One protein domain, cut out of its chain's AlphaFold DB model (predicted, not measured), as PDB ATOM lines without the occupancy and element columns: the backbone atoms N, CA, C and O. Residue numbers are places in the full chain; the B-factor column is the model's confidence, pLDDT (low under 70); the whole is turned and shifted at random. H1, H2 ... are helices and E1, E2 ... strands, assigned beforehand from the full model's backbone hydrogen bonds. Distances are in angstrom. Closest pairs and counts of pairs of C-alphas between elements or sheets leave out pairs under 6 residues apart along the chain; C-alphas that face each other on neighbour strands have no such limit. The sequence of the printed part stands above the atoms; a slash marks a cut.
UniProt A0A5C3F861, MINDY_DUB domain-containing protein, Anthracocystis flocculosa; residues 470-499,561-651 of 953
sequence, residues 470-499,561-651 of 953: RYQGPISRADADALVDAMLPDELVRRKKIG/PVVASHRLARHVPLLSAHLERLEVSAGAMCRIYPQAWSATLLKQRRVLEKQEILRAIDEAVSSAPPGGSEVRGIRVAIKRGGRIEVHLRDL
ATOM      1  N   ARG A 470     158.709 177.665 194.768       87.31
ATOM      2  CA  ARG A 470     158.578 178.344 196.067       87.31
ATOM      3  C   ARG A 470     157.102 178.405 196.481       87.31
ATOM      4  O   ARG A 470     156.240 178.612 195.636       87.31
ATOM      5  N   TYR A 471     156.819 178.278 197.771       86.38
ATOM      6  CA  TYR A 471     155.515 178.539 198.383       86.38
ATOM      7  C   TYR A 471     155.713 179.425 199.610       86.38
ATOM      8  O   TYR A 471     156.582 179.147 200.432       86.38
ATOM      9  N   GLN A 472     154.905 180.471 199.758       81.19
ATOM     10  CA  GLN A 472     154.967 181.378 200.907       81.19
ATOM     11  C   GLN A 472     153.571 181.783 201.399       81.19
ATOM     12  O   GLN A 472     152.559 181.513 200.742       81.19
ATOM     13  N   GLY A 473     153.516 182.405 202.580       69.25
ATOM     14  CA  GLY A 473     152.285 182.977 203.133       69.25
ATOM     15  C   GLY A 473     151.583 183.943 202.160       69.25
ATOM     16  O   GLY A 473     152.226 184.491 201.260       69.25
ATOM     17  N   PRO A 474     150.259 184.144 202.293       61.16
ATOM     18  CA  PRO A 474     149.504 184.990 201.373       61.16
ATOM     19  C   PRO A 474     149.953 186.450 201.505       61.16
ATOM     20  O   PRO A 474     149.715 187.087 202.533       61.16
ATOM     21  N   ILE A 475     150.571 187.005 200.459       58.53
ATOM     22  CA  ILE A 475     150.901 188.434 200.435       58.53
ATOM     23  C   ILE A 475     149.598 189.240 200.346       58.53
ATOM     24  O   ILE A 475     148.687 188.906 199.593       58.53
ATOM     25  N   SER A 476     149.511 190.341 201.099       51.25
ATOM     26  CA  SER A 476     148.301 191.179 201.195       51.25
ATOM     27  C   SER A 476     147.922 191.931 199.899       51.25
ATOM     28  O   SER A 476     146.961 192.705 199.905       51.25
ATOM     29  N   ARG A 477     148.669 191.753 198.801       47.06
ATOM     30  CA  ARG A 477     148.391 192.320 197.471       47.06
ATOM     31  C   ARG A 477     148.094 191.183 196.503       47.06
ATOM     32  O   ARG A 477     148.764 190.158 196.535       47.06
ATOM     33  N   ALA A 478     147.074 191.364 195.670       47.12
ATOM     34  CA  ALA A 478     146.482 190.294 194.865       47.12
ATOM     35  C   ALA A 478     147.250 189.981 193.564       47.12
ATOM     36  O   ALA A 478     146.761 189.211 192.739       47.12
ATOM     37  N   ASP A 479     148.430 190.573 193.389       60.25
ATOM     38  CA  ASP A 479     149.151 190.637 192.123       60.25
ATOM     39  C   ASP A 479     150.253 189.569 192.082       60.25
ATOM     40  O   ASP A 479     151.122 189.530 192.955       60.25
ATOM     41  N   ALA A 480     150.260 188.715 191.053       59.53
ATOM     42  CA  ALA A 480     151.272 187.660 190.910       59.53
ATOM     43  C   ALA A 480     152.706 188.224 190.805       59.53
ATOM     44  O   ALA A 480     153.661 187.584 191.242       59.53
ATOM     45  N   ASP A 481     152.853 189.451 190.297       65.62
ATOM     46  CA  ASP A 481     154.118 190.184 190.279       65.62
ATOM     47  C   ASP A 481     154.622 190.559 191.673       65.62
ATOM     48  O   ASP A 481     155.826 190.534 191.892       65.62
ATOM     49  N   ALA A 482     153.748 190.809 192.655       70.00
ATOM     50  CA  ALA A 482     154.180 191.114 194.020       70.00
ATOM     51  C   ALA A 482     154.888 189.921 194.695       70.00
ATOM     52  O   ALA A 482     155.744 190.126 195.556       70.00
ATOM     53  N   LEU A 483     154.579 188.681 194.286       74.38
ATOM     54  CA  LEU A 483     155.300 187.481 194.728       74.38
ATOM     55  C   LEU A 483     156.711 187.397 194.128       74.38
ATOM     56  O   LEU A 483     157.611 186.892 194.793       74.38
ATOM     57  N   VAL A 484     156.890 187.866 192.886       78.81
ATOM     58  CA  VAL A 484     158.174 187.838 192.166       78.81
ATOM     59  C   VAL A 484     159.044 189.029 192.558       78.81
ATOM     60  O   VAL A 484     160.218 188.838 192.845       78.81
ATOM     61  N   ASP A 485     158.483 190.233 192.673       80.81
ATOM     62  CA  ASP A 485     159.187 191.430 193.147       80.81
ATOM     63  C   ASP A 485     159.757 191.220 194.565       80.81
ATOM     64  O   ASP A 485     160.864 191.667 194.854       80.81
ATOM     65  N   ALA A 486     159.062 190.462 195.425       76.81
ATOM     66  CA  ALA A 486     159.550 190.045 196.747       76.81
ATOM     67  C   ALA A 486     160.723 189.035 196.712       76.81
ATOM     68  O   ALA A 486     161.266 188.679 197.759       76.81
ATOM     69  N   MET A 487     161.113 188.556 195.528       79.94
ATOM     70  CA  MET A 487     162.278 187.696 195.289       79.94
ATOM     71  C   MET A 487     163.453 188.445 194.638       79.94
ATOM     72  O   MET A 487     164.489 187.824 194.386       79.94
ATOM     73  N   LEU A 488     163.306 189.742 194.344       82.69
ATOM     74  CA  LEU A 488     164.320 190.573 193.690       82.69
ATOM     75  C   LEU A 488     165.002 191.529 194.691       82.69
ATOM     76  O   LEU A 488     164.397 191.887 195.702       82.69
ATOM     77  N   PRO A 489     166.239 191.997 194.432       81.25
ATOM     78  CA  PRO A 489     166.890 193.008 195.257       81.25
ATOM     79  C   PRO A 489     166.297 194.393 194.978       81.25
ATOM     80  O   PRO A 489     165.823 194.657 193.869       81.25
ATOM     81  N   ASP A 490     166.416 195.309 195.944       76.69
ATOM     82  CA  ASP A 490     165.879 196.677 195.853       76.69
ATOM     83  C   ASP A 490     166.279 197.415 194.562       76.69
ATOM     84  O   ASP A 490     165.515 198.242 194.069       76.69
ATOM     85  N   GLU A 491     167.457 197.123 194.000       75.88
ATOM     86  CA  GLU A 491     167.941 197.714 192.745       75.88
ATOM     87  C   GLU A 491     167.136 197.252 191.521       75.88
ATOM     88  O   GLU A 491     166.677 198.090 190.748       75.88
ATOM     89  N   LEU A 492     166.867 195.948 191.371       80.81
ATOM     90  CA  LEU A 492     166.024 195.443 190.275       80.81
ATOM     91  C   LEU A 492     164.565 195.882 190.453       80.81
ATOM     92  O   LEU A 492     163.919 196.276 189.484       80.81
ATOM     93  N   VAL A 493     164.064 195.906 191.693       80.94
ATOM     94  CA  VAL A 493     162.722 196.424 192.009       80.94
ATOM     95  C   VAL A 493     162.614 197.923 191.686       80.94
ATOM     96  O   VAL A 493     161.575 198.378 191.201       80.94
ATOM     97  N   ARG A 494     163.675 198.711 191.913       77.31
ATOM     98  CA  ARG A 494     163.745 200.120 191.492       77.31
ATOM     99  C   ARG A 494     163.859 200.251 189.971       77.31
ATOM    100  O   ARG A 494     163.077 201.010 189.408       77.31
ATOM    101  N   ARG A 495     164.717 199.476 189.292       75.06
ATOM    102  CA  ARG A 495     164.827 199.446 187.816       75.06
ATOM    103  C   ARG A 495     163.478 199.126 187.161       75.06
ATOM    104  O   ARG A 495     163.080 199.849 186.254       75.06
ATOM    105  N   LYS A 496     162.723 198.152 187.683       79.12
ATOM    106  CA  LYS A 496     161.361 197.810 187.231       79.12
ATOM    107  C   LYS A 496     160.381 198.979 187.367       79.12
ATOM    108  O   LYS A 496     159.690 199.321 186.412       79.12
ATOM    109  N   LYS A 497     160.370 199.650 188.523       74.06
ATOM    110  CA  LYS A 497     159.516 200.827 188.783       74.06
ATOM    111  C   LYS A 497     159.901 202.052 187.945       74.06
ATOM    112  O   LYS A 497     159.024 202.835 187.598       74.06
ATOM    113  N   ILE A 498     161.183 202.214 187.613       67.88
ATOM    114  CA  ILE A 498     161.690 203.294 186.752       67.88
ATOM    115  C   ILE A 498     161.371 203.004 185.277       67.88
ATOM    116  O   ILE A 498     160.874 203.887 184.584       67.88
ATOM    117  N   GLY A 499     161.577 201.767 184.810       55.31
ATOM    118  CA  GLY A 499     161.217 201.338 183.454       55.31
ATOM    119  C   GLY A 499     159.716 201.468 183.184       55.31
ATOM    120  O   GLY A 499     159.321 202.059 182.185       55.31
ATOM    121  N   PRO A 561     143.326 181.372 182.602       66.88
ATOM    122  CA  PRO A 561     142.251 181.711 183.530       66.88
ATOM    123  C   PRO A 561     142.003 180.617 184.575       66.88
ATOM    124  O   PRO A 561     141.506 180.918 185.664       66.88
ATOM    125  N   VAL A 562     142.395 179.367 184.300       72.19
ATOM    126  CA  VAL A 562     142.358 178.267 185.273       72.19
ATOM    127  C   VAL A 562     143.404 178.489 186.365       72.19
ATOM    128  O   VAL A 562     143.110 178.311 187.543       72.19
ATOM    129  N   VAL A 563     144.614 178.915 185.994       76.88
ATOM    130  CA  VAL A 563     145.710 179.166 186.941       76.88
ATOM    131  C   VAL A 563     145.495 180.486 187.685       76.88
ATOM    132  O   VAL A 563     145.651 180.530 188.902       76.88
ATOM    133  N   ALA A 564     145.074 181.545 186.988       70.12
ATOM    134  CA  ALA A 564     144.839 182.878 187.552       70.12
ATOM    135  C   ALA A 564     143.704 182.912 188.590       70.12
ATOM    136  O   ALA A 564     143.762 183.678 189.553       70.12
ATOM    137  N   SER A 565     142.676 182.072 188.417       76.50
ATOM    138  CA  SER A 565     141.592 181.914 189.396       76.50
ATOM    139  C   SER A 565     141.941 180.962 190.551       76.50
ATOM    140  O   SER A 565     141.222 180.929 191.553       76.50
ATOM    141  N   HIS A 566     143.046 180.214 190.459       82.94
ATOM    142  CA  HIS A 566     143.417 179.215 191.456       82.94
ATOM    143  C   HIS A 566     144.057 179.827 192.707       82.94
ATOM    144  O   HIS A 566     144.911 180.712 192.627       82.94
ATOM    145  N   ARG A 567     143.725 179.291 193.893       82.62
ATOM    146  CA  ARG A 567     144.221 179.821 195.179       82.62
ATOM    147  C   ARG A 567     145.755 179.867 195.255       82.62
ATOM    148  O   ARG A 567     146.317 180.837 195.756       82.62
ATOM    149  N   LEU A 568     146.429 178.865 194.681       84.19
ATOM    150  CA  LEU A 568     147.895 178.754 194.656       84.19
ATOM    151  C   LEU A 568     148.606 179.900 193.916       84.19
ATOM    152  O   LEU A 568     149.755 180.185 194.251       84.19
ATOM    153  N   ALA A 569     147.952 180.612 192.989       80.19
ATOM    154  CA  ALA A 569     148.561 181.751 192.290       80.19
ATOM    155  C   ALA A 569     148.898 182.935 193.222       80.19
ATOM    156  O   ALA A 569     149.679 183.806 192.850       80.19
ATOM    157  N   ARG A 570     148.355 182.949 194.450       79.94
ATOM    158  CA  ARG A 570     148.671 183.924 195.516       79.94
ATOM    159  C   ARG A 570     149.780 183.467 196.474       79.94
ATOM    160  O   ARG A 570     150.104 184.188 197.413       79.94
ATOM    161  N   HIS A 571     150.337 182.277 196.252       82.62
ATOM    162  CA  HIS A 571     151.335 181.637 197.119       82.62
ATOM    163  C   HIS A 571     152.588 181.171 196.370       82.62
ATOM    164  O   HIS A 571     153.663 181.107 196.968       82.62
ATOM    165  N   VAL A 572     152.447 180.831 195.085       86.62
ATOM    166  CA  VAL A 572     153.502 180.267 194.238       86.62
ATOM    167  C   VAL A 572     153.867 181.265 193.129       86.62
ATOM    168  O   VAL A 572     153.090 181.432 192.185       86.62
ATOM    169  N   PRO A 573     155.031 181.939 193.200       84.44
ATOM    170  CA  PRO A 573     155.524 182.757 192.097       84.44
ATOM    171  C   PRO A 573     155.801 181.886 190.865       84.44
ATOM    172  O   PRO A 573     156.216 180.734 190.982       84.44
ATOM    173  N   LEU A 574     155.589 182.449 189.670       85.44
ATOM    174  CA  LEU A 574     155.808 181.775 188.377       85.44
ATOM    175  C   LEU A 574     155.007 180.469 188.174       85.44
ATOM    176  O   LEU A 574     155.388 179.646 187.343       85.44
ATOM    177  N   LEU A 575     153.885 180.281 188.884       86.25
ATOM    178  CA  LEU A 575     153.074 179.055 188.852       86.25
ATOM    179  C   LEU A 575     152.742 178.569 187.428       86.25
ATOM    180  O   LEU A 575     152.971 177.402 187.119       86.25
ATOM    181  N   SER A 576     152.278 179.456 186.539       85.12
ATOM    182  CA  SER A 576     151.956 179.105 185.146       85.12
ATOM    183  C   SER A 576     153.170 178.562 184.380       85.12
ATOM    184  O   SER A 576     153.055 177.538 183.714       85.12
ATOM    185  N   ALA A 577     154.341 179.190 184.534       83.31
ATOM    186  CA  ALA A 577     155.587 178.775 183.883       83.31
ATOM    187  C   ALA A 577     156.165 177.478 184.489       83.31
ATOM    188  O   ALA A 577     156.802 176.685 183.799       83.31
ATOM    189  N   HIS A 578     155.921 177.223 185.778       86.25
ATOM    190  CA  HIS A 578     156.261 175.948 186.412       86.25
ATOM    191  C   HIS A 578     155.379 174.787 185.912       86.25
ATOM    192  O   HIS A 578     155.891 173.681 185.740       86.25
ATOM    193  N   LEU A 579     154.090 175.027 185.643       88.56
ATOM    194  CA  LEU A 579     153.190 174.043 185.024       88.56
ATOM    195  C   LEU A 579     153.546 173.803 183.546       88.56
ATOM    196  O   LEU A 579     153.692 172.655 183.137       88.56
ATOM    197  N   GLU A 580     153.772 174.876 182.783       84.25
ATOM    198  CA  GLU A 580     154.269 174.842 181.398       84.25
ATOM    199  C   GLU A 580     155.556 174.007 181.277       84.25
ATOM    200  O   GLU A 580     155.643 173.120 180.432       84.25
ATOM    201  N   ARG A 581     156.532 174.213 182.175       82.88
ATOM    202  CA  ARG A 581     157.776 173.425 182.206       82.88
ATOM    203  C   ARG A 581     157.515 171.926 182.391       82.88
ATOM    204  O   ARG A 581     158.158 171.128 181.718       82.88
ATOM    205  N   LEU A 582     156.591 171.532 183.274       83.75
ATOM    206  CA  LEU A 582     156.236 170.118 183.464       83.75
ATOM    207  C   LEU A 582     155.610 169.521 182.195       83.75
ATOM    208  O   LEU A 582     155.999 168.429 181.783       83.75
ATOM    209  N   GLU A 583     154.682 170.243 181.565       83.75
ATOM    210  CA  GLU A 583     153.999 169.820 180.337       83.75
ATOM    211  C   GLU A 583     154.983 169.661 179.164       83.75
ATOM    212  O   GLU A 583     155.020 168.610 178.520       83.75
ATOM    213  N   VAL A 584     155.844 170.659 178.938       79.38
ATOM    214  CA  VAL A 584     156.856 170.656 177.869       79.38
ATOM    215  C   VAL A 584     157.897 169.557 178.083       79.38
ATOM    216  O   VAL A 584     158.194 168.816 177.143       79.38
ATOM    217  N   SER A 585     158.423 169.397 179.302       78.69
ATOM    218  CA  SER A 585     159.419 168.361 179.611       78.69
ATOM    219  C   SER A 585     158.836 166.945 179.531       78.69
ATOM    220  O   SER A 585     159.477 166.062 178.967       78.69
ATOM    221  N   ALA A 586     157.608 166.709 180.007       81.19
ATOM    222  CA  ALA A 586     156.951 165.406 179.867       81.19
ATOM    223  C   ALA A 586     156.587 165.102 178.401       81.19
ATOM    224  O   ALA A 586     156.816 163.993 177.916       81.19
ATOM    225  N   GLY A 587     156.103 166.100 177.654       79.31
ATOM    226  CA  GLY A 587     155.862 165.988 176.215       79.31
ATOM    227  C   GLY A 587     157.143 165.786 175.397       79.31
ATOM    228  O   GLY A 587     157.103 165.193 174.319       79.31
ATOM    229  N   ALA A 588     158.297 166.245 175.884       69.50
ATOM    230  CA  ALA A 588     159.598 165.917 175.312       69.50
ATOM    231  C   ALA A 588     160.029 164.481 175.654       69.50
ATOM    232  O   ALA A 588     160.331 163.732 174.730       69.50
ATOM    233  N   MET A 589     159.942 164.038 176.916       75.38
ATOM    234  CA  MET A 589     160.210 162.636 177.286       75.38
ATOM    235  C   MET A 589     159.420 161.639 176.425       75.38
ATOM    236  O   MET A 589     159.991 160.671 175.934       75.38
ATOM    237  N   CYS A 590     158.139 161.909 176.153       79.44
ATOM    238  CA  CYS A 590     157.316 161.069 175.275       79.44
ATOM    239  C   CYS A 590     157.744 161.045 173.797       79.44
ATOM    240  O   CYS A 590     157.373 160.119 173.081       79.44
ATOM    241  N   ARG A 591     158.487 162.052 173.319       74.38
ATOM    242  CA  ARG A 591     159.054 162.092 171.957       74.38
ATOM    243  C   ARG A 591     160.414 161.398 171.875       74.38
ATOM    244  O   ARG A 591     160.744 160.852 170.832       74.38
ATOM    245  N   ILE A 592     161.182 161.430 172.963       67.12
ATOM    246  CA  ILE A 592     162.579 160.970 173.026       67.12
ATOM    247  C   ILE A 592     162.658 159.502 173.455       67.12
ATOM    248  O   ILE A 592     163.435 158.726 172.909       67.12
ATOM    249  N   TYR A 593     161.809 159.106 174.404       73.44
ATOM    250  CA  TYR A 593     161.747 157.762 174.973       73.44
ATOM    251  C   TYR A 593     160.353 157.135 174.787       73.44
ATOM    252  O   TYR A 593     159.743 156.717 175.776       73.44
ATOM    253  N   PRO A 594     159.808 157.041 173.555       76.00
ATOM    254  CA  PRO A 594     158.434 156.581 173.321       76.00
ATOM    255  C   PRO A 594     158.160 155.164 173.860       76.00
ATOM    256  O   PRO A 594     157.039 154.882 174.274       76.00
ATOM    257  N   GLN A 595     159.192 154.312 173.943       74.56
ATOM    258  CA  GLN A 595     159.110 152.960 174.518       74.56
ATOM    259  C   GLN A 595     158.932 152.939 176.051       74.56
ATOM    260  O   GLN A 595     158.504 151.935 176.609       74.56
ATOM    261  N   ALA A 596     159.248 154.036 176.749       76.44
ATOM    262  CA  ALA A 596     159.170 154.137 178.211       76.44
ATOM    263  C   ALA A 596     158.199 155.226 178.707       76.44
ATOM    264  O   ALA A 596     157.766 155.183 179.860       76.44
ATOM    265  N   TRP A 597     157.854 156.192 177.852       83.44
ATOM    266  CA  TRP A 597     157.023 157.356 178.156       83.44
ATOM    267  C   TRP A 597     155.850 157.461 177.175       83.44
ATOM    268  O   TRP A 597     155.923 158.127 176.144       83.44
ATOM    269  N   SER A 598     154.719 156.846 177.517       86.88
ATOM    270  CA  SER A 598     153.523 156.881 176.667       86.88
ATOM    271  C   SER A 598     152.728 158.183 176.838       86.88
ATOM    272  O   SER A 598     152.044 158.384 177.844       86.88
ATOM    273  N   ALA A 599     152.739 159.044 175.813       84.44
ATOM    274  CA  ALA A 599     151.889 160.242 175.764       84.44
ATOM    275  C   ALA A 599     150.392 159.901 175.899       84.44
ATOM    276  O   ALA A 599     149.626 160.660 176.495       84.44
ATOM    277  N   THR A 600     149.978 158.743 175.377       85.94
ATOM    278  CA  THR A 600     148.613 158.221 175.507       85.94
ATOM    279  C   THR A 600     148.282 157.900 176.963       85.94
ATOM    280  O   THR A 600     147.224 158.309 177.436       85.94
ATOM    281  N   LEU A 601     149.195 157.256 177.703       87.06
ATOM    282  CA  LEU A 601     149.012 156.974 179.132       87.06
ATOM    283  C   LEU A 601     148.909 158.266 179.952       87.06
ATOM    284  O   LEU A 601     147.997 158.389 180.768       87.06
ATOM    285  N   LEU A 602     149.795 159.245 179.726       87.19
ATOM    286  CA  LEU A 602     149.761 160.515 180.466       87.19
ATOM    287  C   LEU A 602     148.458 161.297 180.215       87.19
ATOM    288  O   LEU A 602     147.878 161.835 181.159       87.19
ATOM    289  N   LYS A 603     147.958 161.297 178.970       87.12
ATOM    290  CA  LYS A 603     146.661 161.895 178.608       87.12
ATOM    291  C   LYS A 603     145.479 161.133 179.218       87.12
ATOM    292  O   LYS A 603     144.619 161.757 179.827       87.12
ATOM    293  N   GLN A 604     145.454 159.800 179.140       86.94
ATOM    294  CA  GLN A 604     144.410 158.969 179.766       86.94
ATOM    295  C   GLN A 604     144.360 159.128 181.293       86.94
ATOM    296  O   GLN A 604     143.282 159.135 181.880       86.94
ATOM    297  N   ARG A 605     145.523 159.272 181.941       86.69
ATOM    298  CA  ARG A 605     145.649 159.525 183.386       86.69
ATOM    299  C   ARG A 605     145.410 160.989 183.770       86.69
ATOM    300  O   ARG A 605     145.377 161.280 184.959       86.69
ATOM    301  N   ARG A 606     145.247 161.890 182.790       86.75
ATOM    302  CA  ARG A 606     145.016 163.339 182.953       86.75
ATOM    303  C   ARG A 606     146.112 164.077 183.741       86.75
ATOM    304  O   ARG A 606     145.929 165.224 184.121       86.75
ATOM    305  N   VAL A 607     147.286 163.469 183.932       86.62
ATOM    306  CA  VAL A 607     148.372 164.007 184.785       86.62
ATOM    307  C   VAL A 607     149.126 165.199 184.187       86.62
ATOM    308  O   VAL A 607     149.985 165.771 184.851       86.62
ATOM    309  N   LEU A 608     148.812 165.570 182.944       84.25
ATOM    310  CA  LEU A 608     149.270 166.807 182.302       84.25
ATOM    311  C   LEU A 608     148.212 167.924 182.361       84.25
ATOM    312  O   LEU A 608     148.501 169.053 181.985       84.25
ATOM    313  N   GLU A 609     146.991 167.642 182.832       87.81
ATOM    314  CA  GLU A 609     145.982 168.684 183.016       87.81
ATOM    315  C   GLU A 609     146.335 169.537 184.236       87.81
ATOM    316  O   GLU A 609     146.494 169.037 185.355       87.81
ATOM    317  N   LYS A 610     146.434 170.854 184.022       88.25
ATOM    318  CA  LYS A 610     146.849 171.828 185.042       88.25
ATOM    319  C   LYS A 610     145.990 171.728 186.308       88.25
ATOM    320  O   LYS A 610     146.513 171.875 187.404       88.25
ATOM    321  N   GLN A 611     144.703 171.408 186.164       87.75
ATOM    322  CA  GLN A 611     143.749 171.186 187.250       87.75
ATOM    323  C   GLN A 611     144.166 170.045 188.194       87.75
ATOM    324  O   GLN A 611     144.120 170.227 189.407       87.75
ATOM    325  N   GLU A 612     144.598 168.893 187.669       88.62
ATOM    326  CA  GLU A 612     144.989 167.742 188.500       88.62
ATOM    327  C   GLU A 612     146.352 167.970 189.173       88.62
ATOM    328  O   GLU A 612     146.541 167.609 190.334       88.62
ATOM    329  N   ILE A 613     147.280 168.662 188.499       89.62
ATOM    330  CA  ILE A 613     148.554 169.078 189.108       89.62
ATOM    331  C   ILE A 613     148.305 170.080 190.247       89.62
ATOM    332  O   ILE A 613     148.828 169.913 191.348       89.62
ATOM    333  N   LEU A 614     147.466 171.097 190.016       90.75
ATOM    334  CA  LEU A 614     147.081 172.083 191.030       90.75
ATOM    335  C   LEU A 614     146.358 171.433 192.219       90.75
ATOM    336  O   LEU A 614     146.659 171.772 193.364       90.75
ATOM    337  N   ARG A 615     145.476 170.459 191.961       88.88
ATOM    338  CA  ARG A 615     144.811 169.649 192.990       88.88
ATOM    339  C   ARG A 615     145.812 168.861 193.836       88.88
ATOM    340  O   ARG A 615     145.728 168.920 195.059       88.88
ATOM    341  N   ALA A 616     146.751 168.148 193.213       90.06
ATOM    342  CA  ALA A 616     147.749 167.351 193.929       90.06
ATOM    343  C   ALA A 616     148.654 168.224 194.818       90.06
ATOM    344  O   ALA A 616     148.979 167.846 195.945       90.06
ATOM    345  N   ILE A 617     149.013 169.426 194.345       89.25
ATOM    346  CA  ILE A 617     149.732 170.420 195.157       89.25
ATOM    347  C   ILE A 617     148.877 170.857 196.348       89.25
ATOM    348  O   ILE A 617     149.370 170.893 197.473       89.25
ATOM    349  N   ASP A 618     147.602 171.170 196.121       88.69
ATOM    350  CA  ASP A 618     146.692 171.613 197.174       88.69
ATOM    351  C   ASP A 618     146.426 170.543 198.240       88.69
ATOM    352  O   ASP A 618     146.368 170.872 199.424       88.69
ATOM    353  N   GLU A 619     146.317 169.274 197.846       88.81
ATOM    354  CA  GLU A 619     146.136 168.137 198.750       88.81
ATOM    355  C   GLU A 619     147.374 167.925 199.636       88.81
ATOM    356  O   GLU A 619     147.246 167.806 200.858       88.81
ATOM    357  N   ALA A 620     148.583 168.011 199.071       86.94
ATOM    358  CA  ALA A 620     149.829 167.967 199.842       86.94
ATOM    359  C   ALA A 620     149.977 169.186 200.778       86.94
ATOM    360  O   ALA A 620     150.308 169.046 201.955       86.94
ATOM    361  N   VAL A 621     149.683 170.397 200.288       85.62
ATOM    362  CA  VAL A 621     149.775 171.648 201.067       85.62
ATOM    363  C   VAL A 621     148.752 171.705 202.206       85.62
ATOM    364  O   VAL A 621     149.056 172.290 203.245       85.62
ATOM    365  N   SER A 622     147.569 171.101 202.035       84.06
ATOM    366  CA  SER A 622     146.525 171.007 203.068       84.06
ATOM    367  C   SER A 622     146.693 169.833 204.043       84.06
ATOM    368  O   SER A 622     146.157 169.911 205.144       84.06
ATOM    369  N   SER A 623     147.417 168.771 203.677       81.94
ATOM    370  CA  SER A 623     147.694 167.626 204.567       81.94
ATOM    371  C   SER A 623     148.980 167.776 205.389       81.94
ATOM    372  O   SER A 623     149.114 167.140 206.435       81.94
ATOM    373  N   ALA A 624     149.917 168.628 204.963       75.69
ATOM    374  CA  ALA A 624     151.145 168.891 205.708       75.69
ATOM    375  C   ALA A 624     150.894 169.619 207.046       75.69
ATOM    376  O   ALA A 624     150.110 170.572 207.088       75.69
ATOM    377  N   PRO A 625     151.614 169.255 208.128       71.31
ATOM    378  CA  PRO A 625     151.555 169.990 209.389       71.31
ATOM    379  C   PRO A 625     152.056 171.441 209.223       71.31
ATOM    380  O   PRO A 625     152.806 171.740 208.284       71.31
ATOM    381  N   PRO A 626     151.677 172.358 210.134       62.19
ATOM    382  CA  PRO A 626     152.204 173.719 210.150       62.19
ATOM    383  C   PRO A 626     153.705 173.705 210.483       62.19
ATOM    384  O   PRO A 626     154.098 173.569 211.641       62.19
ATOM    385  N   GLY A 627     154.537 173.811 209.444       55.69
ATOM    386  CA  GLY A 627     155.993 173.917 209.553       55.69
ATOM    387  C   GLY A 627     156.442 175.255 210.145       55.69
ATOM    388  O   GLY A 627     155.709 176.243 210.114       55.69
ATOM    389  N   GLY A 628     157.662 175.287 210.684       53.41
ATOM    390  CA  GLY A 628     158.212 176.464 211.370       53.41
ATOM    391  C   GLY A 628     158.726 177.576 210.447       53.41
ATOM    392  O   GLY A 628     159.083 178.641 210.943       53.41
ATOM    393  N   SER A 629     158.784 177.346 209.130       59.62
ATOM    394  CA  SER A 629     159.233 178.338 208.144       59.62
ATOM    395  C   SER A 629     158.057 178.996 207.419       59.62
ATOM    396  O   SER A 629     157.156 178.322 206.921       59.62
ATOM    397  N   GLU A 630     158.115 180.321 207.277       67.00
ATOM    398  CA  GLU A 630     157.180 181.118 206.465       67.00
ATOM    399  C   GLU A 630     157.268 180.782 204.958       67.00
ATOM    400  O   GLU A 630     156.345 181.067 204.188       67.00
ATOM    401  N   VAL A 631     158.367 180.142 204.533       77.06
ATOM    402  CA  VAL A 631     158.641 179.781 203.138       77.06
ATOM    403  C   VAL A 631     158.967 178.290 203.016       77.06
ATOM    404  O   VAL A 631     159.910 177.773 203.620       77.06
ATOM    405  N   ARG A 632     158.210 177.598 202.162       82.56
ATOM    406  CA  ARG A 632     158.362 176.172 201.847       82.56
ATOM    407  C   ARG A 632     158.725 175.979 200.374       82.56
ATOM    408  O   ARG A 632     158.457 176.828 199.527       82.56
ATOM    409  N   GLY A 633     159.350 174.853 200.060       85.44
ATOM    410  CA  GLY A 633     159.626 174.400 198.703       85.44
ATOM    411  C   GLY A 633     158.697 173.249 198.340       85.44
ATOM    412  O   GLY A 633     158.595 172.287 199.098       85.44
ATOM    413  N   ILE A 634     158.053 173.335 197.177       88.38
ATOM    414  CA  ILE A 634     157.197 172.276 196.634       88.38
ATOM    415  C   ILE A 634     157.936 171.599 195.482       88.38
ATOM    416  O   ILE A 634     158.154 172.224 194.448       88.38
ATOM    417  N   ARG A 635     158.316 170.328 195.634       91.19
ATOM    418  CA  ARG A 635     158.737 169.486 194.506       91.19
ATOM    419  C   ARG A 635     157.496 168.822 193.924       91.19
ATOM    420  O   ARG A 635     156.790 168.138 194.655       91.19
ATOM    421  N   VAL A 636     157.263 168.993 192.629       89.94
ATOM    422  CA  VAL A 636     156.186 168.321 191.888       89.94
ATOM    423  C   VAL A 636     156.826 167.471 190.806       89.94
ATOM    424  O   VAL A 636     157.563 168.008 189.978       89.94
ATOM    425  N   ALA A 637     156.567 166.167 190.827       89.50
ATOM    426  CA  ALA A 637     157.114 165.190 189.896       89.50
ATOM    427  C   ALA A 637     156.000 164.402 189.196       89.50
ATOM    428  O   ALA A 637     155.004 164.034 189.814       89.50
ATOM    429  N   ILE A 638     156.186 164.120 187.910       88.94
ATOM    430  CA  ILE A 638     155.321 163.286 187.078       88.94
ATOM    431  C   ILE A 638     156.133 162.048 186.696       88.94
ATOM    432  O   ILE A 638     157.158 162.164 186.025       88.94
ATOM    433  N   LYS A 639     155.705 160.859 187.130       89.19
ATOM    434  CA  LYS A 639     156.367 159.587 186.784       89.19
ATOM    435  C   LYS A 639     155.986 159.129 185.378       89.19
ATOM    436  O   LYS A 639     154.829 159.283 184.980       89.19
ATOM    437  N   ARG A 640     156.884 158.390 184.714       83.88
ATOM    438  CA  ARG A 640     156.611 157.703 183.432       83.88
ATOM    439  C   ARG A 640     155.341 156.833 183.447       83.88
ATOM    440  O   ARG A 640     154.640 156.729 182.447       83.88
ATOM    441  N   GLY A 641     154.998 156.265 184.609       84.25
ATOM    442  CA  GLY A 641     153.788 155.460 184.834       84.25
ATOM    443  C   GLY A 641     152.477 156.245 185.009       84.25
ATOM    444  O   GLY A 641     151.466 155.642 185.366       84.25
ATOM    445  N   GLY A 642     152.467 157.567 184.807       85.69
ATOM    446  CA  GLY A 642     151.255 158.387 184.899       85.69
ATOM    447  C   GLY A 642     150.754 158.605 186.330       85.69
ATOM    448  O   GLY A 642     149.569 158.422 186.604       85.69
ATOM    449  N   ARG A 643     151.660 158.990 187.239       88.44
ATOM    450  CA  ARG A 643     151.358 159.440 188.612       88.44
ATOM    451  C   ARG A 643     151.994 160.804 188.869       88.44
ATOM    452  O   ARG A 643     153.087 161.056 188.363       88.44
ATOM    453  N   ILE A 644     151.333 161.634 189.674       91.75
ATOM    454  CA  ILE A 644     151.880 162.887 190.212       91.75
ATOM    455  C   ILE A 644     152.308 162.626 191.659       91.75
ATOM    456  O   ILE A 644     151.522 162.099 192.444       91.75
ATOM    457  N   GLU A 645     153.531 163.007 192.011       91.31
ATOM    458  CA  GLU A 645     154.050 163.007 193.378       91.31
ATOM    459  C   GLU A 645     154.409 164.437 193.787       91.31
ATOM    460  O   GLU A 645     155.051 165.175 193.032       91.31
ATOM    461  N   VAL A 646     153.984 164.838 194.987       92.25
ATOM    462  CA  VAL A 646     154.251 166.167 195.543       92.25
ATOM    463  C   VAL A 646     154.937 166.016 196.891       92.25
ATOM    464  O   VAL A 646     154.380 165.429 197.814       92.25
ATOM    465  N   HIS A 647     156.135 166.582 197.015       87.69
ATOM    466  CA  HIS A 647     156.895 166.603 198.262       87.69
ATOM    467  C   HIS A 647     157.084 168.039 198.733       87.69
ATOM    468  O   HIS A 647     157.453 168.925 197.958       87.69
ATOM    469  N   LEU A 648     156.869 168.255 200.026       84.19
ATOM    470  CA  LEU A 648     157.070 169.537 200.684       84.19
ATOM    471  C   LEU A 648     158.336 169.483 201.533       84.19
ATOM    472  O   LEU A 648     158.583 168.505 202.233       84.19
ATOM    473  N   ARG A 649     159.125 170.555 201.475       81.56
ATOM    474  CA  ARG A 649     160.283 170.779 202.344       81.56
ATOM    475  C   ARG A 649     160.252 172.198 202.885       81.56
ATOM    476  O   ARG A 649     159.906 173.119 202.146       81.56
ATOM    477  N   ASP A 650     160.656 172.394 204.130       77.81
ATOM    478  CA  ASP A 650     160.934 173.743 204.617       77.81
ATOM    479  C   ASP A 650     162.182 174.288 203.906       77.81
ATOM    480  O   ASP A 650     163.117 173.546 203.592       77.81
ATOM    481  N   LEU A 651     162.186 175.585 203.592       70.44
ATOM    482  CA  LEU A 651     163.358 176.251 203.030       70.44
ATOM    483  C   LEU A 651     164.031 177.072 204.119       70.44
ATOM    484  O   LEU A 651     163.427 177.998 204.658       70.44
TER     485      LEU A 651
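What this domain is: This is residues 470 to 499 and 561 to 651 of the 953 residues of the protein "MINDY_DUB domain-containing protein" of Anthracocystis flocculosa (UniProt A0A5C3F861). A long, narrow hairpin of E2 and E3, with the short E1 beside one end of E2, makes a small sheet; H7 packs slantwise over it, and the long H5 runs along E2. H6 lies near the last residues of H5, while H1 and H2 lead away from the body, with H2 farthest from its middle. The printed part has 121 residues with seven named helices and three named strands, in the order E1 H1 H2 H3 H4 H5 H6 H7 E2 E3. The sheet order is E1, E2, E3, all antiparallel, and the class is mixed. The whole is only just loose, close to compact, with a radius of gyration of the C-alphas of 16.5 A and spans of 50 by 38 by 25 A.

How they stand to each other: E1, residues 470 to 472, is an edge strand, antiparallel at 138 degrees to the inner strand E2, residues 631 to 639; N 471 and O 632 are within hydrogen-bond range at 2.8 A. E2 forms a hairpin with the edge strand E3, residues 643 to 650, antiparallel at 160 degrees, with N 635 and O 647 within hydrogen-bond range at 2.8 A. H1, residues 480 to 485, is close to but not clearly touching H2, residues 490 to 499; the closest C-alphas, of Asp 485 and Val 493, are 6.2 A apart. H4, residues 567 to 570, only grazes the sheet and only just touches H1, with 3 pairs of C-alphas within 8 A, the closest those of Ala 480 and Arg 570 at 6.5 A. H7, residues 610 to 623, is on the sheet at a height of 9.0 A, over E2 and E3, slantwise at 50 degrees to E2 on the local plane; its closest C-alphas to E3 are those of Ile 617 and Val 646, 6.2 A. H3, residues 561 to 564, only just touches residues 610 to 611 of H7, with 3 pairs within 8 A, the closest C-alphas those of Val 562 and Gln 611 at 7.5 A. H5, residues 575 to 592, is on the sheet at a height of 9.3 A, only just over E2 with 3 C-alphas, and along it at 19 degrees on the local plane; the closest C-alphas, of Ala 586 and Ile 638, are 7.7 A apart. H5 and H7 on one face of the sheet give two layers, one of helices and one of strands. H6, residues 599 to 604, is close to but not clearly touching H5, the closest C-alphas, of Cys 590 and Ala 599, 5.5 A apart. Every O i to N i+4 pair is within hydrogen-bond range in H2, H6 and H7, against 13 of 14 in H5 and 1 of 2 in H1; H3 and H4 are too short for such a pair.

Where its parts are: E1 begins at C-alpha 470, (158.578, 178.344, 196.067). H5 begins at C-alpha 575, (153.074, 179.055, 188.852), and is 25.8 A long; H7 is 20.0 A, E2 26.1 A and E3 23.5 A, from first to last C-alpha. E3 ends at C-alpha 650, (160.934, 173.743, 204.617).

The domain as a whole: The C-alphas farthest apart, of Ile 498 and Gln 595, are 51.9 A apart. Residues 500 to 560 are not printed, and C-alphas 499 and 561 are 27.3 A apart across this cut. Of the links printed whole, none is long. The mean pLDDT of the printed part is 79.3; low-confidence residues include 473 to 481 and 626 to 630.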